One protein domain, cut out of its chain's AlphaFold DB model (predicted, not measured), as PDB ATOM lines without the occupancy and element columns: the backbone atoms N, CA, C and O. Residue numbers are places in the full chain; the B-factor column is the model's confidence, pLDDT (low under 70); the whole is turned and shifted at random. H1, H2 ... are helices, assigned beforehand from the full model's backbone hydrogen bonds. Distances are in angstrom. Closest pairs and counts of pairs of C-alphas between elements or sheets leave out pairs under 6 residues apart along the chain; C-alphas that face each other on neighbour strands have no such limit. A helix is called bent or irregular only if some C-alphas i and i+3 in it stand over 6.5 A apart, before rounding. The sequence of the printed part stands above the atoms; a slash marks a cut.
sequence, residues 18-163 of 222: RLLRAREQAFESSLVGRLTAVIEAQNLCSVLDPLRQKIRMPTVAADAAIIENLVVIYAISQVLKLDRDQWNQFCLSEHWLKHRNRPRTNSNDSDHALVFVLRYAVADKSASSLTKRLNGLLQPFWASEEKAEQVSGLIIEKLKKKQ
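What this domain is: This is residues 18 to 163 of the 222 residues of an uncharacterized protein of Agrobacterium sp. DSM 25558 (UniProt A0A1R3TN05). A long helix, H1, runs beside a middle helix, H3, at a shallow tilt. H5 packs lengthwise on H3, H7 crosses it, and H6 packs across H5, while the short helices H2 and H4 complete a compact, all-helix body in which H3 is the core. The printed part has 146 residues with seven named helices, H1 to H7 in chain order, and no named strand. The radius of gyration of the C-alphas is 15.1 A, and the elongated outline spans 50 by 32 by 27 A.

Where its parts are: H1, residues 18 to 40, is the longest helix at 33.2 A and begins with C-alpha 18 at (148.153, 260.750, 302.643). H2 holds residues 44 to 51. H3, residues 64 to 82, is 27.2 A long, with C-alpha 64 at (142.590, 244.734, 306.060). H4 holds residues 84 to 92. H5, residues 108 to 122, measures 22.3 A; H6, residues 128 to 143, 20.6 A; H7, residues 148 to 162, 21.4 A, ending with C-alpha 162 at (144.519, 237.320, 291.419). H5, H6 and H7 are irregular: C-alphas 111 and 114 are 8.0 A apart, 137 and 140 are 7.1 A apart, and, only just, 149 and 152 are 6.52 A apart. H6 has a kink of 45 degrees near residue 137.

How they stand to each other: H1 touches H3 at a shallow tilt of 26 degrees, the same way; the closest C-alphas, of Leu 31 and Glu 68, are 6.2 A apart. H3 is the hub, touching five helices. H5 touches it at a shallow tilt of 27 degrees, opposite ways, closest at the C-alphas of Lys 81 and Ser 110, 4.8 A. H7 touches residues 67 to 75 of H3 alone, at a steep tilt of 47 degrees, with the C-alphas of Ala 75 and Ala 148 closest at 5.3 A. H2 and H3 form a helical hairpin and only just touch, with 3 pairs of C-alphas within 8 A, the closest those of Leu 44 and Ile 76, 6.7 A. H4 and H3 touch only at the corner, the C-alphas of Leu 80 and Trp 87 closest at 5.0 A. H6 touches H5 at a steep tilt of 47 degrees, opposite ways, closest at the C-alphas of Leu 118 and Thr 131, 5.9 A. H1 and H6 are apart. Every O i to N i+4 pair is within hydrogen-bond range in H1, H3 and H4; the figures are 2 of 4 in H2, 8 of 11 in H5, 10 of 12 in H6 and 9 of 11 in H7.

The domain as a whole: The farthest C-alphas, of Arg 18 and Asn 106, are 51.7 A apart. The printed part has no cut. The links H2 to H3 and H4 to H5 are long. Mean pLDDT of the printed part is 88.5; residues 18 to 23, 124 to 127 and 163 are under 70.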
ATOM      1  N   ARG A  18     148.001 260.569 301.190       57.47
ATOM      2  CA  ARG A  18     148.153 260.750 302.643       57.47
ATOM      3  C   ARG A  18     147.224 259.834 303.445       57.47
ATOM      4  O   ARG A  18     147.641 259.292 304.460       57.47
ATOM      5  N   LEU A  19     145.996 259.625 302.968       62.56
ATOM      6  CA  LEU A  19     145.023 258.737 303.613       62.56
ATOM      7  C   LEU A  19     145.409 257.262 303.459       62.56
ATOM      8  O   LEU A  19     145.163 256.472 304.366       62.56
ATOM      9  N   LEU A  20     146.036 256.897 302.337       61.31
ATOM     10  CA  LEU A  20     146.563 255.546 302.127       61.31
ATOM     11  C   LEU A  20     147.702 255.234 303.106       61.31
ATOM     12  O   LEU A  20     147.608 254.238 303.818       61.31
ATOM     13  N   ARG A  21     148.694 256.128 303.241       67.00
ATOM     14  CA  ARG A  21     149.796 255.944 304.205       67.00
ATOM     15  C   ARG A  21     149.321 255.875 305.655       67.00
ATOM     16  O   ARG A  21     149.754 255.001 306.392       67.00
ATOM     17  N   ALA A  22     148.415 256.767 306.064       66.12
ATOM     18  CA  ALA A  22     147.880 256.751 307.426       66.12
ATOM     19  C   ALA A  22     147.148 255.435 307.739       66.12
ATOM     20  O   ALA A  22     147.239 254.909 308.846       66.12
ATOM     21  N   ARG A  23     146.450 254.870 306.746       65.94
ATOM     22  CA  ARG A  23     145.766 253.582 306.875       65.94
ATOM     23  C   ARG A  23     146.741 252.405 306.957       65.94
ATOM     24  O   ARG A  23     146.498 251.499 307.745       65.94
ATOM     25  N   GLU A  24     147.808 252.415 306.166       70.94
ATOM     26  CA  GLU A  24     148.873 251.401 306.224       70.94
ATOM     27  C   GLU A  24     149.583 251.425 307.586       70.94
ATOM     28  O   GLU A  24     149.705 250.389 308.230       70.94
ATOM     29  N   GLN A  25     149.921 252.609 308.100       72.50
ATOM     30  CA  GLN A  25     150.536 252.756 309.425       72.50
ATOM     31  C   GLN A  25     149.616 252.304 310.567       72.50
ATOM     32  O   GLN A  25     150.067 251.662 311.519       72.50
ATOM     33  N   ALA A  26     148.317 252.615 310.485       71.62
ATOM     34  CA  ALA A  26     147.334 252.165 311.468       71.62
ATOM     35  C   ALA A  26     147.172 250.635 311.459       71.62
ATOM     36  O   ALA A  26     147.060 250.020 312.518       71.62
ATOM     37  N   PHE A  27     147.199 250.025 310.273       75.25
ATOM     38  CA  PHE A  27     147.181 248.573 310.100       75.25
ATOM     39  C   PHE A  27     148.416 247.916 310.721       75.25
ATOM     40  O   PHE A  27     148.279 246.979 311.501       75.25
ATOM     41  N   GLU A  28     149.611 248.427 310.425       75.50
ATOM     42  CA  GLU A  28     150.861 247.888 310.970       75.50
ATOM     43  C   GLU A  28     150.893 247.995 312.496       75.50
ATOM     44  O   GLU A  28     151.183 247.014 313.176       75.50
ATOM     45  N   SER A  29     150.493 249.144 313.044       76.25
ATOM     46  CA  SER A  29     150.430 249.353 314.495       76.25
ATOM     47  C   SER A  29     149.419 248.416 315.172       76.25
ATOM     48  O   SER A  29     149.715 247.835 316.216       76.25
ATOM     49  N   SER A  30     148.242 248.226 314.558       87.00
ATOM     50  CA  SER A  30     147.219 247.274 315.018       87.00
ATOM     51  C   SER A  30     147.747 245.840 315.005       87.00
ATOM     52  O   SER A  30     147.637 245.118 315.997       87.00
ATOM     53  N   LEU A  31     148.359 245.425 313.894       88.06
ATOM     54  CA  LEU A  31     148.867 244.072 313.719       88.06
ATOM     55  C   LEU A  31     149.993 243.757 314.705       88.06
ATOM     56  O   LEU A  31     149.947 242.706 315.338       88.06
ATOM     57  N   VAL A  32     150.955 244.666 314.881       89.00
ATOM     58  CA  VAL A  32     152.061 244.494 315.834       89.00
ATOM     59  C   VAL A  32     151.522 244.288 317.247       89.00
ATOM     60  O   VAL A  32     151.859 243.288 317.872       89.00
ATOM     61  N   GLY A  33     150.610 245.147 317.719       90.00
ATOM     62  CA  GLY A  33     150.025 244.996 319.057       90.00
ATOM     63  C   GLY A  33     149.303 243.658 319.247       90.00
ATOM     64  O   GLY A  33     149.385 243.039 320.307       90.00
ATOM     65  N   ARG A  34     148.639 243.156 318.201       91.38
ATOM     66  CA  ARG A  34     147.970 241.849 318.239       91.38
ATOM     67  C   ARG A  34     148.940 240.674 318.203       91.38
ATOM     68  O   ARG A  34     148.657 239.666 318.838       91.38
ATOM     69  N   LEU A  35     150.056 240.782 317.484       92.25
ATOM     70  CA  LEU A  35     151.103 239.759 317.479       92.25
ATOM     71  C   LEU A  35     151.842 239.714 318.819       92.25
ATOM     72  O   LEU A  35     152.072 238.626 319.339       92.25
ATOM     73  N   THR A  36     152.114 240.866 319.434       91.44
ATOM     74  CA  THR A  36     152.627 240.933 320.810       91.44
ATOM     75  C   THR A  36     151.678 240.231 321.780       91.44
ATOM     76  O   THR A  36     152.115 239.367 322.535       91.44
ATOM     77  N   ALA A  37     150.369 240.489 321.682       91.50
ATOM     78  CA  ALA A  37     149.376 239.809 322.512       91.50
ATOM     79  C   ALA A  37     149.346 238.280 322.310       91.50
ATOM     80  O   ALA A  37     149.017 237.559 323.244       91.50
ATOM     81  N   VAL A  38     149.684 237.770 321.118       93.25
ATOM     82  CA  VAL A  38     149.831 236.322 320.875       93.25
ATOM     83  C   VAL A  38     151.045 235.763 321.614       93.25
ATOM     84  O   VAL A  38     150.943 234.700 322.213       93.25
ATOM     85  N   ILE A  39     152.176 236.469 321.581       91.31
ATOM     86  CA  ILE A  39     153.424 236.037 322.228       91.31
ATOM     87  C   ILE A  39     153.292 236.063 323.756       91.31
ATOM     88  O   ILE A  39     153.777 235.165 324.435       91.31
ATOM     89  N   GLU A  40     152.621 237.078 324.298       92.50
ATOM     90  CA  GLU A  40     152.435 237.259 325.743       92.50
ATOM     91  C   GLU A  40     151.281 236.422 326.320       92.50
ATOM     92  O   GLU A  40     151.118 236.334 327.541       92.50
ATOM     93  N   ALA A  41     150.453 235.813 325.467       91.88
ATOM     94  CA  ALA A  41     149.290 235.065 325.913       91.88
ATOM     95  C   ALA A  41     149.692 233.796 326.673       91.88
ATOM     96  O   ALA A  41     150.301 232.879 326.132       91.88
ATOM     97  N   GLN A  42     149.221 233.692 327.916       89.81
ATOM     98  CA  GLN A  42     149.344 232.466 328.709       89.81
ATOM     99  C   GLN A  42     148.455 231.331 328.184       89.81
ATOM    100  O   GLN A  42     148.741 230.166 328.448       89.81
ATOM    101  N   ASN A  43     147.388 231.667 327.451       92.12
ATOM    102  CA  ASN A  43     146.476 230.715 326.829       92.12
ATOM    103  C   ASN A  43     146.027 231.235 325.458       92.12
ATOM    104  O   ASN A  43     145.240 232.177 325.358       92.12
ATOM    105  N   LEU A  44     146.472 230.593 324.381       94.25
ATOM    106  CA  LEU A  44     146.139 231.027 323.021       94.25
ATOM    107  C   LEU A  44     144.650 230.879 322.662       94.25
ATOM    108  O   LEU A  44     144.174 231.567 321.754       94.25
ATOM    109  N   CYS A  45     143.875 230.054 323.376       93.50
ATOM    110  CA  CYS A  45     142.425 229.984 323.170       93.50
ATOM    111  C   CYS A  45     141.735 231.317 323.480       93.50
ATOM    112  O   CYS A  45     140.836 231.696 322.733       93.50
ATOM    113  N   SER A  46     142.189 232.084 324.482       92.94
ATOM    114  CA  SER A  46     141.581 233.387 324.798       92.94
ATOM    115  C   SER A  46     141.822 234.432 323.706       92.94
ATOM    116  O   SER A  46     141.037 235.369 323.563       92.94
ATOM    117  N   VAL A  47     142.880 234.264 322.908       93.94
ATOM    118  CA  VAL A  47     143.155 235.096 321.726       93.94
ATOM    119  C   VAL A  47     142.337 234.626 320.517       93.94
ATOM    120  O   VAL A  47     141.897 235.444 319.704       93.94
ATOM    121  N   LEU A  48     142.087 233.317 320.395       92.81
ATOM    122  CA  LEU A  48     141.288 232.731 319.313       92.81
ATOM    123  C   LEU A  48     139.782 232.931 319.481       92.81
ATOM    124  O   LEU A  48     139.085 233.107 318.481       92.81
ATOM    125  N   ASP A  49     139.258 232.892 320.703       92.75
ATOM    126  CA  ASP A  49     137.818 232.955 320.960       92.75
ATOM    127  C   ASP A  49     137.145 234.198 320.349       92.75
ATOM    128  O   ASP A  49     136.140 234.038 319.649       92.75
ATOM    129  N   PRO A  50     137.710 235.418 320.465       91.94
ATOM    130  CA  PRO A  50     137.162 236.601 319.805       91.94
ATOM    131  C   PRO A  50     137.126 236.520 318.275       91.94
ATOM    132  O   PRO A  50     136.387 237.294 317.659       91.94
ATOM    133  N   LEU A  51     137.919 235.637 317.658       91.19
ATOM    134  CA  LEU A  51     137.991 235.430 316.208       91.19
ATOM    135  C   LEU A  51     137.002 234.387 315.699       91.19
ATOM    136  O   LEU A  51     136.749 234.331 314.492       91.19
ATOM    137  N   ARG A  52     136.423 233.584 316.595       89.81
ATOM    138  CA  ARG A  52     135.505 232.515 316.213       89.81
ATOM    139  C   ARG A  52     134.323 233.065 315.423       89.81
ATOM    140  O   ARG A  52     133.736 234.079 315.787       89.81
ATOM    141  N   GLN A  53     134.001 232.398 314.316       85.88
ATOM    142  CA  GLN A  53     132.900 232.733 313.399       85.88
ATOM    143  C   GLN A  53     133.011 234.108 312.708       85.88
ATOM    144  O   GLN A  53     132.151 234.457 311.902       85.88
ATOM    145  N   LYS A  54     134.079 234.881 312.952       87.19
ATOM    146  CA  LYS A  54     134.350 236.163 312.272       87.19
ATOM    147  C   LYS A  54     135.263 236.012 311.057       87.19
ATOM    148  O   LYS A  54     135.464 236.966 310.304       87.19
ATOM    149  N   ILE A  55     135.831 234.824 310.863       90.00
ATOM    150  CA  ILE A  55     136.745 234.545 309.760       90.00
ATOM    151  C   ILE A  55     135.964 234.248 308.488       90.00
ATOM    152  O   ILE A  55     135.067 233.410 308.456       90.00
ATOM    153  N   ARG A  56     136.366 234.908 307.404       90.69
ATOM    154  CA  ARG A  56     135.878 234.660 306.048       90.69
ATOM    155  C   ARG A  56     137.039 234.749 305.064       90.69
ATOM    156  O   ARG A  56     138.114 235.234 305.405       90.69
ATOM    157  N   MET A  57     136.829 234.273 303.842       90.56
ATOM    158  CA  MET A  57     137.844 234.382 302.794       90.56
ATOM    159  C   MET A  57     138.021 235.857 302.390       90.56
ATOM    160  O   MET A  57     137.016 236.487 302.051       90.56
ATOM    161  N   PRO A  58     139.248 236.408 302.370       90.62
ATOM    162  CA  PRO A  58     139.483 237.738 301.828       90.62
ATOM    163  C   PRO A  58     139.219 237.720 300.319       90.62
ATOM    164  O   PRO A  58     139.633 236.798 299.608       90.62
ATOM    165  N   THR A  59     138.494 238.724 299.839       85.75
ATOM    166  CA  THR A  59     138.092 238.839 298.429       85.75
ATOM    167  C   THR A  59     138.907 239.883 297.685       85.75
ATOM    168  O   THR A  59     139.139 239.743 296.485       85.75
ATOM    169  N   VAL A  60     139.382 240.902 298.400       85.88
ATOM    170  CA  VAL A  60     140.188 241.993 297.858       85.88
ATOM    171  C   VAL A  60     141.321 242.349 298.813       85.88
ATOM    172  O   VAL A  60     141.229 242.144 300.018       85.88
ATOM    173  N   ALA A  61     142.386 242.948 298.280       82.69
ATOM    174  CA  ALA A  61     143.520 243.422 299.075       82.69
ATOM    175  C   ALA A  61     143.145 244.487 300.129       82.69
ATOM    176  O   ALA A  61     143.887 244.693 301.079       82.69
ATOM    177  N   ALA A  62     141.998 245.155 299.971       81.00
ATOM    178  CA  ALA A  62     141.505 246.166 300.906       81.00
ATOM    179  C   ALA A  62     140.847 245.582 302.174       81.00
ATOM    180  O   ALA A  62     140.505 246.350 303.079       81.00
ATOM    181  N   ASP A  63     140.680 244.255 302.256       87.69
ATOM    182  CA  ASP A  63     140.073 243.534 303.383       87.69
ATOM    183  C   ASP A  63     141.015 243.452 304.609       87.69
ATOM    184  O   ASP A  63     141.234 242.384 305.179       87.69
ATOM    185  N   ALA A  64     141.564 244.593 305.028       86.81
ATOM    186  CA  ALA A  64     142.590 244.734 306.060       86.81
ATOM    187  C   ALA A  64     142.282 243.936 307.342       86.81
ATOM    188  O   ALA A  64     143.037 243.039 307.696       86.81
ATOM    189  N   ALA A  65     141.118 244.149 307.962       89.50
ATOM    190  CA  ALA A  65     140.748 243.457 309.200       89.50
ATOM    191  C   ALA A  65     140.661 241.922 309.053       89.50
ATOM    192  O   ALA A  65     140.972 241.181 309.985       89.50
ATOM    193  N   ILE A  66     140.243 241.421 307.883       91.81
ATOM    194  CA  ILE A  66     140.199 239.974 307.618       91.81
ATOM    195  C   ILE A  66     141.621 239.436 307.494       91.81
ATOM    196  O   ILE A  66     141.928 238.386 308.051       91.81
ATOM    197  N   ILE A  67     142.477 240.158 306.769       93.31
ATOM    198  CA  ILE A  67     143.877 239.791 306.567       93.31
ATOM    199  C   ILE A  67     144.608 239.779 307.915       93.31
ATOM    200  O   ILE A  67     145.255 238.783 308.215       93.31
ATOM    201  N   GLU A  68     144.425 240.791 308.769       93.38
ATOM    202  CA  GLU A  68     144.973 240.796 310.138       93.38
ATOM    203  C   GLU A  68     144.520 239.572 310.935       93.38
ATOM    204  O   GLU A  68     145.335 238.899 311.558       93.38
ATOM    205  N   ASN A  69     143.227 239.238 310.897       94.81
ATOM    206  CA  ASN A  69     142.710 238.075 311.617       94.81
ATOM    207  C   ASN A  69     143.327 236.760 311.125       94.81
ATOM    208  O   ASN A  69     143.593 235.872 311.932       94.81
ATOM    209  N   LEU A  70     143.569 236.631 309.818       95.44
ATOM    210  CA  LEU A  70     144.254 235.467 309.257       95.44
ATOM    211  C   LEU A  70     145.722 235.404 309.671       95.44
ATOM    212  O   LEU A  70     146.216 234.314 309.946       95.44
ATOM    213  N   VAL A  71     146.401 236.547 309.746       96.25
ATOM    214  CA  VAL A  71     147.791 236.621 310.211       96.25
ATOM    215  C   VAL A  71     147.887 236.246 311.687       96.25
ATOM    216  O   VAL A  71     148.748 235.456 312.052       96.25
ATOM    217  N   VAL A  72     146.964 236.716 312.528       96.06
ATOM    218  CA  VAL A  72     146.904 236.316 313.943       96.06
ATOM    219  C   VAL A  72     146.651 234.813 314.084       96.06
ATOM    220  O   VAL A  72     147.333 234.152 314.857       96.06
ATOM    221  N   ILE A  73     145.735 234.241 313.297       96.75
ATOM    222  CA  ILE A  73     145.516 232.784 313.261       96.75
ATOM    223  C   ILE A  73     146.786 232.034 312.858       96.75
ATOM    224  O   ILE A  73     147.114 231.006 313.452       96.75
ATOM    225  N   TYR A  74     147.500 232.539 311.855       97.81
ATOM    226  CA  TYR A  74     148.755 231.959 311.404       97.81
ATOM    227  C   TYR A  74     149.828 232.016 312.504       97.81
ATOM    228  O   TYR A  74     150.429 230.988 312.805       97.81
ATOM    229  N   ALA A  75     149.994 233.161 313.172       97.19
ATOM    230  CA  ALA A  75     150.922 233.333 314.289       97.19
ATOM    231  C   ALA A  75     150.616 232.369 315.443       97.19
ATOM    232  O   ALA A  75     151.497 231.650 315.905       97.19
ATOM    233  N   ILE A  76     149.347 232.276 315.851       97.56
ATOM    234  CA  ILE A  76     148.897 231.336 316.886       97.56
ATOM    235  C   ILE A  76     149.227 229.894 316.487       97.56
ATOM    236  O   ILE A  76     149.680 229.111 317.314       97.56
ATOM    237  N   SER A  77     149.051 229.548 315.211       97.38
ATOM    238  CA  SER A  77     149.400 228.219 314.703       97.38
ATOM    239  C   SER A  77     150.899 227.937 314.817       97.38
ATOM    240  O   SER A  77     151.271 226.822 315.169       97.38
ATOM    241  N   GLN A  78     151.757 228.930 314.555       96.44
ATOM    242  CA  GLN A  78     153.208 228.793 314.711       96.44
ATOM    243  C   GLN A  78     153.598 228.587 316.174       96.44
ATOM    244  O   GLN A  78     154.357 227.663 316.462       96.44
ATOM    245  N   VAL A  79     153.037 229.376 317.097       96.00
ATOM    246  CA  VAL A  79     153.292 229.188 318.535       96.00
ATOM    247  C   VAL A  79     152.849 227.794 318.970       96.00
ATOM    248  O   VAL A  79     153.623 227.084 319.591       96.00
ATOM    249  N   LEU A  80     151.666 227.339 318.553       95.62
ATOM    250  CA  LEU A  80     151.162 225.997 318.865       95.62
ATOM    251  C   LEU A  80     152.002 224.850 318.279       95.62
ATOM    252  O   LEU A  80     152.002 223.758 318.840       95.62
ATOM    253  N   LYS A  81     152.698 225.063 317.157       95.06
ATOM    254  CA  LYS A  81     153.641 224.075 316.605       95.06
ATOM    255  C   LYS A  81     154.895 223.954 317.479       95.06
ATOM    256  O   LYS A  81     155.428 222.857 317.615       95.06
ATOM    257  N   LEU A  82     155.367 225.072 318.035       93.38
ATOM    258  CA  LEU A  82     156.650 225.175 318.738       93.38
ATOM    259  C   LEU A  82     156.536 224.979 320.258       93.38
ATOM    260  O   LEU A  82     157.457 224.447 320.875       93.38
ATOM    261  N   ASP A  83     155.423 225.393 320.858       94.12
ATOM    262  CA  ASP A  83     155.169 225.347 322.295       94.12
ATOM    263  C   ASP A  83     154.205 224.201 322.636       94.12
ATOM    264  O   ASP A  83     153.000 224.233 322.358       94.12
ATOM    265  N   ARG A  84     154.762 223.167 323.274       92.69
ATOM    266  CA  ARG A  84     154.028 221.960 323.658       92.69
ATOM    267  C   ARG A  84     152.978 222.225 324.735       92.69
ATOM    268  O   ARG A  84     151.939 221.564 324.732       92.69
ATOM    269  N   ASP A  85     153.220 223.160 325.644       93.44
ATOM    270  CA  ASP A  85     152.287 223.451 326.729       93.44
ATOM    271  C   ASP A  85     151.073 224.203 326.188       93.44
ATOM    272  O   ASP A  85     149.934 223.822 326.481       93.44
ATOM    273  N   GLN A  86     151.293 225.171 325.296       95.25
ATOM    274  CA  GLN A  86     150.208 225.825 324.560       95.25
ATOM    275  C   GLN A  86     149.427 224.823 323.700       95.25
ATOM    276  O   GLN A  86     148.192 224.845 323.693       95.25
ATOM    277  N   TRP A  87     150.111 223.894 323.020       96.12
ATOM    278  CA  TRP A  87     149.453 222.821 322.267       96.12
ATOM    279  C   TRP A  87     148.561 221.949 323.152       96.12
ATOM    280  O   TRP A  87     147.414 221.654 322.794       96.12
ATOM    281  N   ASN A  88     149.056 221.562 324.326       94.75
ATOM    282  CA  ASN A  88     148.306 220.750 325.274       94.75
ATOM    283  C   ASN A  88     147.050 221.476 325.762       94.75
ATOM    284  O   ASN A  88     145.963 220.895 325.729       94.75
ATOM    285  N   GLN A  89     147.170 222.749 326.146       94.31
ATOM    286  CA  GLN A  89     146.024 223.569 326.541       94.31
ATOM    287  C   GLN A  89     145.000 223.686 325.408       94.31
ATOM    288  O   GLN A  89     143.804 223.475 325.621       94.31
ATOM    289  N   PHE A  90     145.466 223.935 324.181       95.69
ATOM    290  CA  PHE A  90     144.604 224.019 323.007       95.69
ATOM    291  C   PHE A  90     143.833 222.716 322.759       95.69
ATOM    292  O   PHE A  90     142.620 222.760 322.526       95.69
ATOM    293  N   CYS A  91     144.497 221.558 322.866       94.62
ATOM    294  CA  CYS A  91     143.875 220.237 322.722       94.62
ATOM    295  C   CYS A  91     142.813 219.946 323.788       94.62
ATOM    296  O   CYS A  91     141.822 219.271 323.500       94.62
ATOM    297  N   LEU A  92     143.025 220.440 325.007       93.25
ATOM    298  CA  LEU A  92     142.141 220.231 326.154       93.25
ATOM    299  C   LEU A  92     140.998 221.252 326.243       93.25
ATOM    300  O   LEU A  92     140.133 221.112 327.105       93.25
ATOM    301  N   SER A  93     140.957 222.251 325.356       92.38
ATOM    302  CA  SER A  93     139.893 223.256 325.360       92.38
ATOM    303  C   SER A  93     138.498 222.639 325.189       92.38
ATOM    304  O   SER A  93     138.290 221.693 324.420       92.38
ATOM    305  N   GLU A  94     137.504 223.219 325.872       90.94
ATOM    306  CA  GLU A  94     136.117 222.724 325.877       90.94
ATOM    307  C   GLU A  94     135.513 222.609 324.472       90.94
ATOM    308  O   GLU A  94     134.668 221.745 324.216       90.94
ATOM    309  N   HIS A  95     135.997 223.439 323.541       89.00
ATOM    310  CA  HIS A  95     135.624 223.397 322.132       89.00
ATOM    311  C   HIS A  95     135.731 221.982 321.550       89.00
ATOM    312  O   HIS A  95     134.862 221.562 320.792       89.00
ATOM    313  N   TRP A  96     136.757 221.216 321.922       90.56
ATOM    314  CA  TRP A  96     137.053 219.923 321.310       90.56
ATOM    315  C   TRP A  96     136.320 218.730 321.931       90.56
ATOM    316  O   TRP A  96     136.368 217.637 321.358       90.56
ATOM    317  N   LEU A  97     135.620 218.896 323.059       86.00
ATOM    318  CA  LEU A  97     135.053 217.780 323.833       86.00
ATOM    319  C   LEU A  97     134.125 216.870 323.012       86.00
ATOM    320  O   LEU A  97     134.126 215.657 323.210       86.00
ATOM    321  N   LYS A  98     133.381 217.432 322.051       84.00
ATOM    322  CA  LYS A  98     132.419 216.699 321.202       84.00
ATOM    323  C   LYS A  98     132.908 216.463 319.766       84.00
ATOM    324  O   LYS A  98     132.141 216.010 318.918       84.00
ATOM    325  N   HIS A  99     134.170 216.770 319.462       85.19
ATOM    326  CA  HIS A  99     134.707 216.686 318.104       85.19
ATOM    327  C   HIS A  99     135.464 215.374 317.874       85.19
ATOM    328  O   HIS A  99     136.521 215.140 318.453       85.19
ATOM    329  N   ARG A 100     134.967 214.546 316.942       83.12
ATOM    330  CA  ARG A 100     135.588 213.257 316.568       83.12
ATOM    331  C   ARG A 100     137.038 213.396 316.082       83.12
ATOM    332  O   ARG A 100     137.871 212.558 316.397       83.12
ATOM    333  N   ASN A 101     137.336 214.472 315.351       85.88
ATOM    334  CA  ASN A 101     138.664 214.762 314.798       85.88
ATOM    335  C   ASN A 101     139.315 215.931 315.547       85.88
ATOM    336  O   ASN A 101     139.657 216.939 314.923       85.88
ATOM    337  N   ARG A 102     139.367 215.860 316.878       90.25
ATOM    338  CA  ARG A 102     140.080 216.842 317.706       90.25
ATOM    339  C   ARG A 102     141.601 216.625 317.648       90.25
ATOM    340  O   ARG A 102     142.006 215.478 317.442       90.25
ATOM    341  N   PRO A 103     142.415 217.680 317.825       93.25
ATOM    342  CA  PRO A 103     143.860 217.527 317.981       93.25
ATOM    343  C   PRO A 103     144.180 216.711 319.245       93.25
ATOM    344  O   PRO A 103     143.375 216.674 320.184       93.25
ATOM    345  N   ARG A 104     145.323 216.015 319.261       93.12
ATOM    346  CA  ARG A 104     145.757 215.201 320.409       93.12
ATOM    347  C   ARG A 104     147.081 215.712 320.976       93.12
ATOM    348  O   ARG A 104     147.945 216.194 320.254       93.12
ATOM    349  N   THR A 105     147.247 215.545 322.285       89.06
ATOM    350  CA  THR A 105     148.408 216.027 323.057       89.06
ATOM    351  C   THR A 105     149.691 215.222 322.817       89.06
ATOM    352  O   THR A 105     150.790 215.749 322.944       89.06
ATOM    353  N   ASN A 106     149.557 213.937 322.464       79.56
ATOM    354  CA  ASN A 106     150.675 212.992 322.325       79.56
ATOM    355  C   ASN A 106     150.963 212.591 320.865       79.56
ATOM    356  O   ASN A 106     151.648 211.599 320.633       79.56
ATOM    357  N   SER A 107     150.391 213.291 319.885       75.19
ATOM    358  CA  SER A 107     150.604 213.032 318.456       75.19
ATOM    359  C   SER A 107     151.409 214.157 317.811       75.19
ATOM    360  O   SER A 107     151.414 215.284 318.300       75.19
ATOM    361  N   ASN A 108     151.982 213.881 316.637       86.50
ATOM    362  CA  ASN A 108     152.565 214.893 315.743       86.50
ATOM    363  C   ASN A 108     151.483 215.775 315.074       86.50
ATOM    364  O   ASN A 108     151.660 216.307 313.979       86.50
ATOM    365  N   ASP A 109     150.309 215.915 315.699       89.88
ATOM    366  CA  ASP A 109     149.237 216.772 315.198       89.88
ATOM    367  C   ASP A 109     149.615 218.260 315.306       89.88
ATOM    368  O   ASP A 109     149.030 219.074 314.589       89.88
ATOM    369  N   SER A 110     150.605 218.620 316.135       89.94
ATOM    370  CA  SER A 110     151.149 219.984 316.226       89.94
ATOM    371  C   SER A 110     151.785 220.450 314.909       89.94
ATOM    372  O   SER A 110     151.666 221.622 314.557       89.94
ATOM    373  N   ASP A 111     152.333 219.541 314.092       91.19
ATOM    374  CA  ASP A 111     152.802 219.858 312.729       91.19
ATOM    375  C   ASP A 111     151.656 220.321 311.811       91.19
ATOM    376  O   ASP A 111     151.858 221.034 310.822       91.19
ATOM    377  N   HIS A 112     150.426 219.950 312.172       93.50
ATOM    378  CA  HIS A 112     149.186 220.301 311.493       93.50
ATOM    379  C   HIS A 112     148.403 221.393 312.242       93.50
ATOM    380  O   HIS A 112     147.213 221.588 311.962       93.50
ATOM    381  N   ALA A 113     149.044 222.118 313.172       95.69
ATOM    382  CA  ALA A 113     148.413 223.139 314.011       95.69
ATOM    383  C   ALA A 113     147.560 224.119 313.195       95.69
ATOM    384  O   ALA A 113     146.410 224.368 313.559       95.69
ATOM    385  N   LEU A 114     148.054 224.578 312.039       96.81
ATOM    386  CA  LEU A 114     147.328 225.493 311.153       96.81
ATOM    387  C   LEU A 114     145.907 225.018 310.819       96.81
ATOM    388  O   LEU A 114     144.944 225.783 310.913       96.81
ATOM    389  N   VAL A 115     145.746 223.743 310.461       94.75
ATOM    390  CA  VAL A 115     144.437 223.186 310.097       94.75
ATOM    391  C   VAL A 115     143.512 223.159 311.311       94.75
ATOM    392  O   VAL A 115     142.326 223.473 311.189       94.75
ATOM    393  N   PHE A 116     144.022 222.791 312.486       95.00
ATOM    394  CA  PHE A 116     143.210 222.730 313.701       95.00
ATOM    395  C   PHE A 116     142.798 224.116 314.195       95.00
ATOM    396  O   PHE A 116     141.630 224.296 314.544       95.00
ATOM    397  N   VAL A 117     143.692 225.104 314.148       95.88
ATOM    398  CA  VAL A 117     143.381 226.494 314.508       95.88
ATOM    399  C   VAL A 117     142.363 227.093 313.541       95.88
ATOM    400  O   VAL A 117     141.402 227.723 313.976       95.88
ATOM    401  N   LEU A 118     142.487 226.840 312.234       94.94
ATOM    402  CA  LEU A 118     141.479 227.276 311.262       94.94
ATOM    403  C   LEU A 118     140.109 226.651 311.542       94.94
ATOM    404  O   LEU A 118     139.096 227.347 311.508       94.94
ATOM    405  N   ARG A 119     140.057 225.353 311.864       92.62
ATOM    406  CA  ARG A 119     138.801 224.679 312.236       92.62
ATOM    407  C   ARG A 119     138.193 225.275 313.500       92.62
ATOM    408  O   ARG A 119     136.980 225.487 313.539       92.62
ATOM    409  N   TYR A 120     139.036 225.567 314.486       92.88
ATOM    410  CA  TYR A 120     138.642 226.222 315.725       92.88
ATOM    411  C   TYR A 120     138.047 227.608 315.452       92.88
ATOM    412  O   TYR A 120     136.945 227.908 315.902       92.88
ATOM    413  N   ALA A 121     138.730 228.437 314.656       92.69
ATOM    414  CA  ALA A 121     138.311 229.803 314.357       92.69
ATOM    415  C   ALA A 121     137.072 229.874 313.448       92.69
ATOM    416  O   ALA A 121     136.250 230.778 313.588       92.69
ATOM    417  N   VAL A 122     136.880 228.932 312.522       89.81
ATOM    418  CA  VAL A 122     135.667 228.914 311.689       89.81
ATOM    419  C   VAL A 122     134.443 228.462 312.500       89.81
ATOM    420  O   VAL A 122     133.369 229.026 312.316       89.81
ATOM    421  N   ALA A 123     134.600 227.507 313.430       74.31
ATOM    422  CA  ALA A 123     133.578 227.103 314.409       74.31
ATOM    423  C   ALA A 123     132.169 226.813 313.828       74.31
ATOM    424  O   ALA A 123     131.162 227.207 314.423       74.31
ATOM    425  N   ASP A 124     132.088 226.107 312.692       65.25
ATOM    426  CA  ASP A 124     130.824 225.779 312.009       65.25
ATOM    427  C   ASP A 124     130.727 224.286 311.613       65.25
ATOM    428  O   ASP A 124     131.718 223.630 311.291       65.25
ATOM    429  N   LYS A 125     129.509 223.734 311.605       58.00
ATOM    430  CA  LYS A 125     129.187 222.381 311.119       58.00
ATOM    431  C   LYS A 125     129.434 222.241 309.611       58.00
ATOM    432  O   LYS A 125     129.755 221.146 309.157       58.00
ATOM    433  N   SER A 126     129.347 223.341 308.852       52.81
ATOM    434  CA  SER A 126     129.662 223.409 307.414       52.81
ATOM    435  C   SER A 126     131.082 223.926 307.098       52.81
ATOM    436  O   SER A 126     131.457 224.091 305.933       52.81
ATOM    437  N   ALA A 127     131.919 224.101 308.133       65.00
ATOM    438  CA  ALA A 127     133.241 224.737 308.083       65.00
ATOM    439  C   ALA A 127     134.271 224.078 307.154       65.00
ATOM    440  O   ALA A 127     135.342 224.650 306.943       65.00
ATOM    441  N   SER A 128     134.010 222.886 306.617       77.56
ATOM    442  CA  SER A 128     135.006 222.120 305.861       77.56
ATOM    443  C   SER A 128     135.470 222.852 304.599       77.56
ATOM    444  O   SER A 128     136.667 222.896 304.320       77.56
ATOM    445  N   SER A 129     134.550 223.488 303.867       88.56
ATOM    446  CA  SER A 129     134.871 224.186 302.617       88.56
ATOM    447  C   SER A 129     135.675 225.466 302.860       88.56
ATOM    448  O   SER A 129     136.709 225.676 302.222       88.56
ATOM    449  N   LEU A 130     135.245 226.298 303.812       90.75
ATOM    450  CA  LEU A 130     135.933 227.539 304.163       90.75
ATOM    451  C   LEU A 130     137.305 227.249 304.775       90.75
ATOM    452  O   LEU A 130     138.293 227.819 304.318       90.75
ATOM    453  N   THR A 131     137.389 226.301 305.712       92.19
ATOM    454  CA  THR A 131     138.666 225.846 306.284       92.19
ATOM    455  C   THR A 131     139.608 225.380 305.180       92.19
ATOM    456  O   THR A 131     140.748 225.822 305.133       92.19
ATOM    457  N   LYS A 132     139.140 224.546 304.239       92.12
ATOM    458  CA  LYS A 132     139.972 224.056 303.130       92.12
ATOM    459  C   LYS A 132     140.489 225.197 302.252       92.12
ATOM    460  O   LYS A 132     141.650 225.176 301.848       92.12
ATOM    461  N   ARG A 133     139.656 226.199 301.960       92.75
ATOM    462  CA  ARG A 133     140.048 227.374 301.161       92.75
ATOM    463  C   ARG A 133     141.061 228.256 301.885       92.75
ATOM    464  O   ARG A 133     142.034 228.672 301.262       92.75
ATOM    465  N   LEU A 134     140.846 228.518 303.172       94.94
ATOM    466  CA  LEU A 134     141.772 229.283 304.006       94.94
ATOM    467  C   LEU A 134     143.094 228.537 304.186       94.94
ATOM    468  O   LEU A 134     144.153 229.132 304.018       94.94
ATOM    469  N   ASN A 135     143.039 227.222 304.406       95.50
ATOM    470  CA  ASN A 135     144.233 226.394 304.449       95.50
ATOM    471  C   ASN A 135     144.970 226.458 303.111       95.50
ATOM    472  O   ASN A 135     146.148 226.752 303.088       95.50
ATOM    473  N   GLY A 136     144.286 226.322 301.971       95.00
ATOM    474  CA  GLY A 136     144.919 226.487 300.655       95.00
ATOM    475  C   GLY A 136     145.513 227.884 300.402       95.00
ATOM    476  O   GLY A 136     146.424 228.032 299.584       95.00
ATOM    477  N   LEU A 137     145.026 228.923 301.091       95.00
ATOM    478  CA  LEU A 137     145.619 230.258 301.037       95.00
ATOM    479  C   LEU A 137     146.936 230.319 301.819       95.00
ATOM    480  O   LEU A 137     147.900 230.851 301.264       95.00
ATOM    481  N   LEU A 138     146.941 229.788 303.048       96.69
ATOM    482  CA  LEU A 138     148.021 229.910 304.037       96.69
ATOM    483  C   LEU A 138     149.072 228.789 303.971       96.69
ATOM    484  O   LEU A 138     150.216 229.015 304.347       96.69
ATOM    485  N   GLN A 139     148.719 227.611 303.451       95.88
ATOM    486  CA  GLN A 139     149.587 226.432 303.378       95.88
ATOM    487  C   GLN A 139     150.934 226.701 302.695       95.88
ATOM    488  O   GLN A 139     151.929 226.187 303.193       95.88
ATOM    489  N   PRO A 140     151.022 227.478 301.593       95.94
ATOM    490  CA  PRO A 140     152.318 227.767 300.983       95.94
ATOM    491  C   PRO A 140     153.256 228.504 301.943       95.94
ATOM    492  O   PRO A 140     154.424 228.158 302.028       95.94
ATOM    493  N   PHE A 141     152.726 229.461 302.709       95.81
ATOM    494  CA  PHE A 141     153.503 230.223 303.689       95.81
ATOM    495  C   PHE A 141     153.897 229.351 304.883       95.81
ATOM    496  O   PHE A 141     155.025 229.416 305.347       95.81
ATOM    497  N   TRP A 142     152.989 228.467 305.312       96.12
ATOM    498  CA  TRP A 142     153.253 227.482 306.362       96.12
ATOM    499  C   TRP A 142     154.364 226.502 305.984       96.12
ATOM    500  O   TRP A 142     155.239 226.223 306.793       96.12
ATOM    501  N   ALA A 143     154.338 225.987 304.753       94.25
ATOM    502  CA  ALA A 143     155.341 225.051 304.253       94.25
ATOM    503  C   ALA A 143     156.725 225.701 304.102       94.25
ATOM    504  O   ALA A 143     157.732 225.028 304.288       94.25
ATOM    505  N   SER A 144     156.763 226.996 303.781       93.62
ATOM    506  CA  SER A 144     157.988 227.799 303.711       93.62
ATOM    507  C   SER A 144     158.415 228.390 305.060       93.62
ATOM    508  O   SER A 144     159.423 229.082 305.108       93.62
ATOM    509  N   GLU A 145     157.662 228.130 306.135       92.69
ATOM    510  CA  GLU A 145     157.897 228.665 307.483       92.69
ATOM    511  C   GLU A 145     158.044 230.196 307.526       92.69
ATOM    512  O   GLU A 145     158.826 230.752 308.297       92.69
ATOM    513  N   GLU A 146     157.249 230.896 306.712       96.12
ATOM    514  CA  GLU A 146     157.251 232.359 306.649       96.12
ATOM    515  C   GLU A 146     156.917 232.966 308.013       96.12
ATOM    516  O   GLU A 146     156.053 232.454 308.738       96.12
ATOM    517  N   LYS A 147     157.551 234.090 308.354       92.44
ATOM    518  CA  LYS A 147     157.260 234.793 309.608       92.44
ATOM    519  C   LYS A 147     155.886 235.454 309.550       92.44
ATOM    520  O   LYS A 147     155.513 236.028 308.523       92.44
ATOM    521  N   ALA A 148     155.135 235.411 310.649       91.31
ATOM    522  CA  ALA A 148     153.769 235.933 310.693       91.31
ATOM    523  C   ALA A 148     153.663 237.403 310.244       91.31
ATOM    524  O   ALA A 148     152.724 237.755 309.529       91.31
ATOM    525  N   GLU A 149     154.646 238.245 310.572       89.81
ATOM    526  CA  GLU A 149     154.676 239.662 310.190       89.81
ATOM    527  C   GLU A 149     154.657 239.848 308.662       89.81
ATOM    528  O   GLU A 149     154.024 240.769 308.143       89.81
ATOM    529  N   GLN A 150     155.296 238.933 307.926       92.06
ATOM    530  CA  GLN A 150     155.453 238.994 306.469       92.06
ATOM    531  C   GLN A 150     154.222 238.464 305.721       92.06
ATOM    532  O   GLN A 150     153.934 238.886 304.597       92.06
ATOM    533  N   VAL A 151     153.446 237.572 306.346       92.62
ATOM    534  CA  VAL A 151     152.295 236.904 305.716       92.62
ATOM    535  C   VAL A 151     151.230 237.901 305.247       92.62
ATOM    536  O   VAL A 151     150.596 237.680 304.212       92.62
ATOM    537  N   SER A 152     151.050 239.021 305.953       92.50
ATOM    538  CA  SER A 152     150.099 240.075 305.572       92.50
ATOM    539  C   SER A 152     150.370 240.613 304.156       92.50
ATOM    540  O   SER A 152     149.481 240.587 303.296       92.50
ATOM    541  N   GLY A 153     151.615 241.017 303.885       90.56
ATOM    542  CA  GLY A 153     152.070 241.511 302.586       90.56
ATOM    543  C   GLY A 153     151.946 240.451 301.494       90.56
ATOM    544  O   GLY A 153     151.417 240.730 300.417       90.56
ATOM    545  N   LEU A 154     152.314 239.205 301.799       93.19
ATOM    546  CA  LEU A 154     152.226 238.084 300.858       93.19
ATOM    547  C   LEU A 154     150.777 237.761 300.454       93.19
ATOM    548  O   LEU A 154     150.493 237.499 299.279       93.19
ATOM    549  N   ILE A 155     149.830 237.812 301.397       92.69
ATOM    550  CA  ILE A 155     148.399 237.653 301.103       92.69
ATOM    551  C   ILE A 155     147.915 238.803 300.217       92.69
ATOM    552  O   ILE A 155     147.251 238.553 299.207       92.69
ATOM    553  N   ILE A 156     148.256 240.049 300.562       91.38
ATOM    554  CA  ILE A 156     147.878 241.242 299.794       91.38
ATOM    555  C   ILE A 156     148.386 241.139 298.356       91.38
ATOM    556  O   ILE A 156     147.613 241.338 297.417       91.38
ATOM    557  N   GLU A 157     149.652 240.781 298.158       90.81
ATOM    558  CA  GLU A 157     150.222 240.580 296.828       90.81
ATOM    559  C   GLU A 157     149.490 239.497 296.041       90.81
ATOM    560  O   GLU A 157     149.149 239.696 294.874       90.81
ATOM    561  N   LYS A 158     149.221 238.353 296.673       90.06
ATOM    562  CA  LYS A 158     148.508 237.239 296.040       90.06
ATOM    563  C   LYS A 158     147.094 237.648 295.627       90.06
ATOM    564  O   LYS A 158     146.630 237.231 294.568       90.06
ATOM    565  N   LEU A 159     146.420 238.481 296.421       88.19
ATOM    566  CA  LEU A 159     145.102 239.032 296.095       88.19
ATOM    567  C   LEU A 159     145.172 240.074 294.971       88.19
ATOM    568  O   LEU A 159     144.316 240.051 294.089       88.19
ATOM    569  N   LYS A 160     146.201 240.932 294.946       86.38
ATOM    570  CA  LYS A 160     146.446 241.884 293.846       86.38
ATOM    571  C   LYS A 160     146.727 241.160 292.524       86.38
ATOM    572  O   LYS A 160     146.150 241.520 291.508       86.38
ATOM    573  N   LYS A 161     147.541 240.097 292.546       83.69
ATOM    574  CA  LYS A 161     147.864 239.261 291.371       83.69
ATOM    575  C   LYS A 161     146.655 238.466 290.859       83.69
ATOM    576  O   LYS A 161     146.551 238.209 289.664       83.69
ATOM    577  N   LYS A 162     145.750 238.056 291.757       76.44
ATOM    578  CA  LYS A 162     144.519 237.320 291.419       76.44
ATOM    579  C   LYS A 162     143.364 238.198 290.978       76.44
ATOM    580  O   LYS A 162     142.427 237.657 290.389       76.44
ATOM    581  N   GLN A 163     143.378 239.498 291.278       63.91
ATOM    582  CA  GLN A 163     142.440 240.384 290.612       63.91
ATOM    583  C   GLN A 163     142.727 240.231 289.123       63.91
ATOM    584  O   GLN A 163     143.854 240.517 288.713       63.91
TER     585      GLN A 163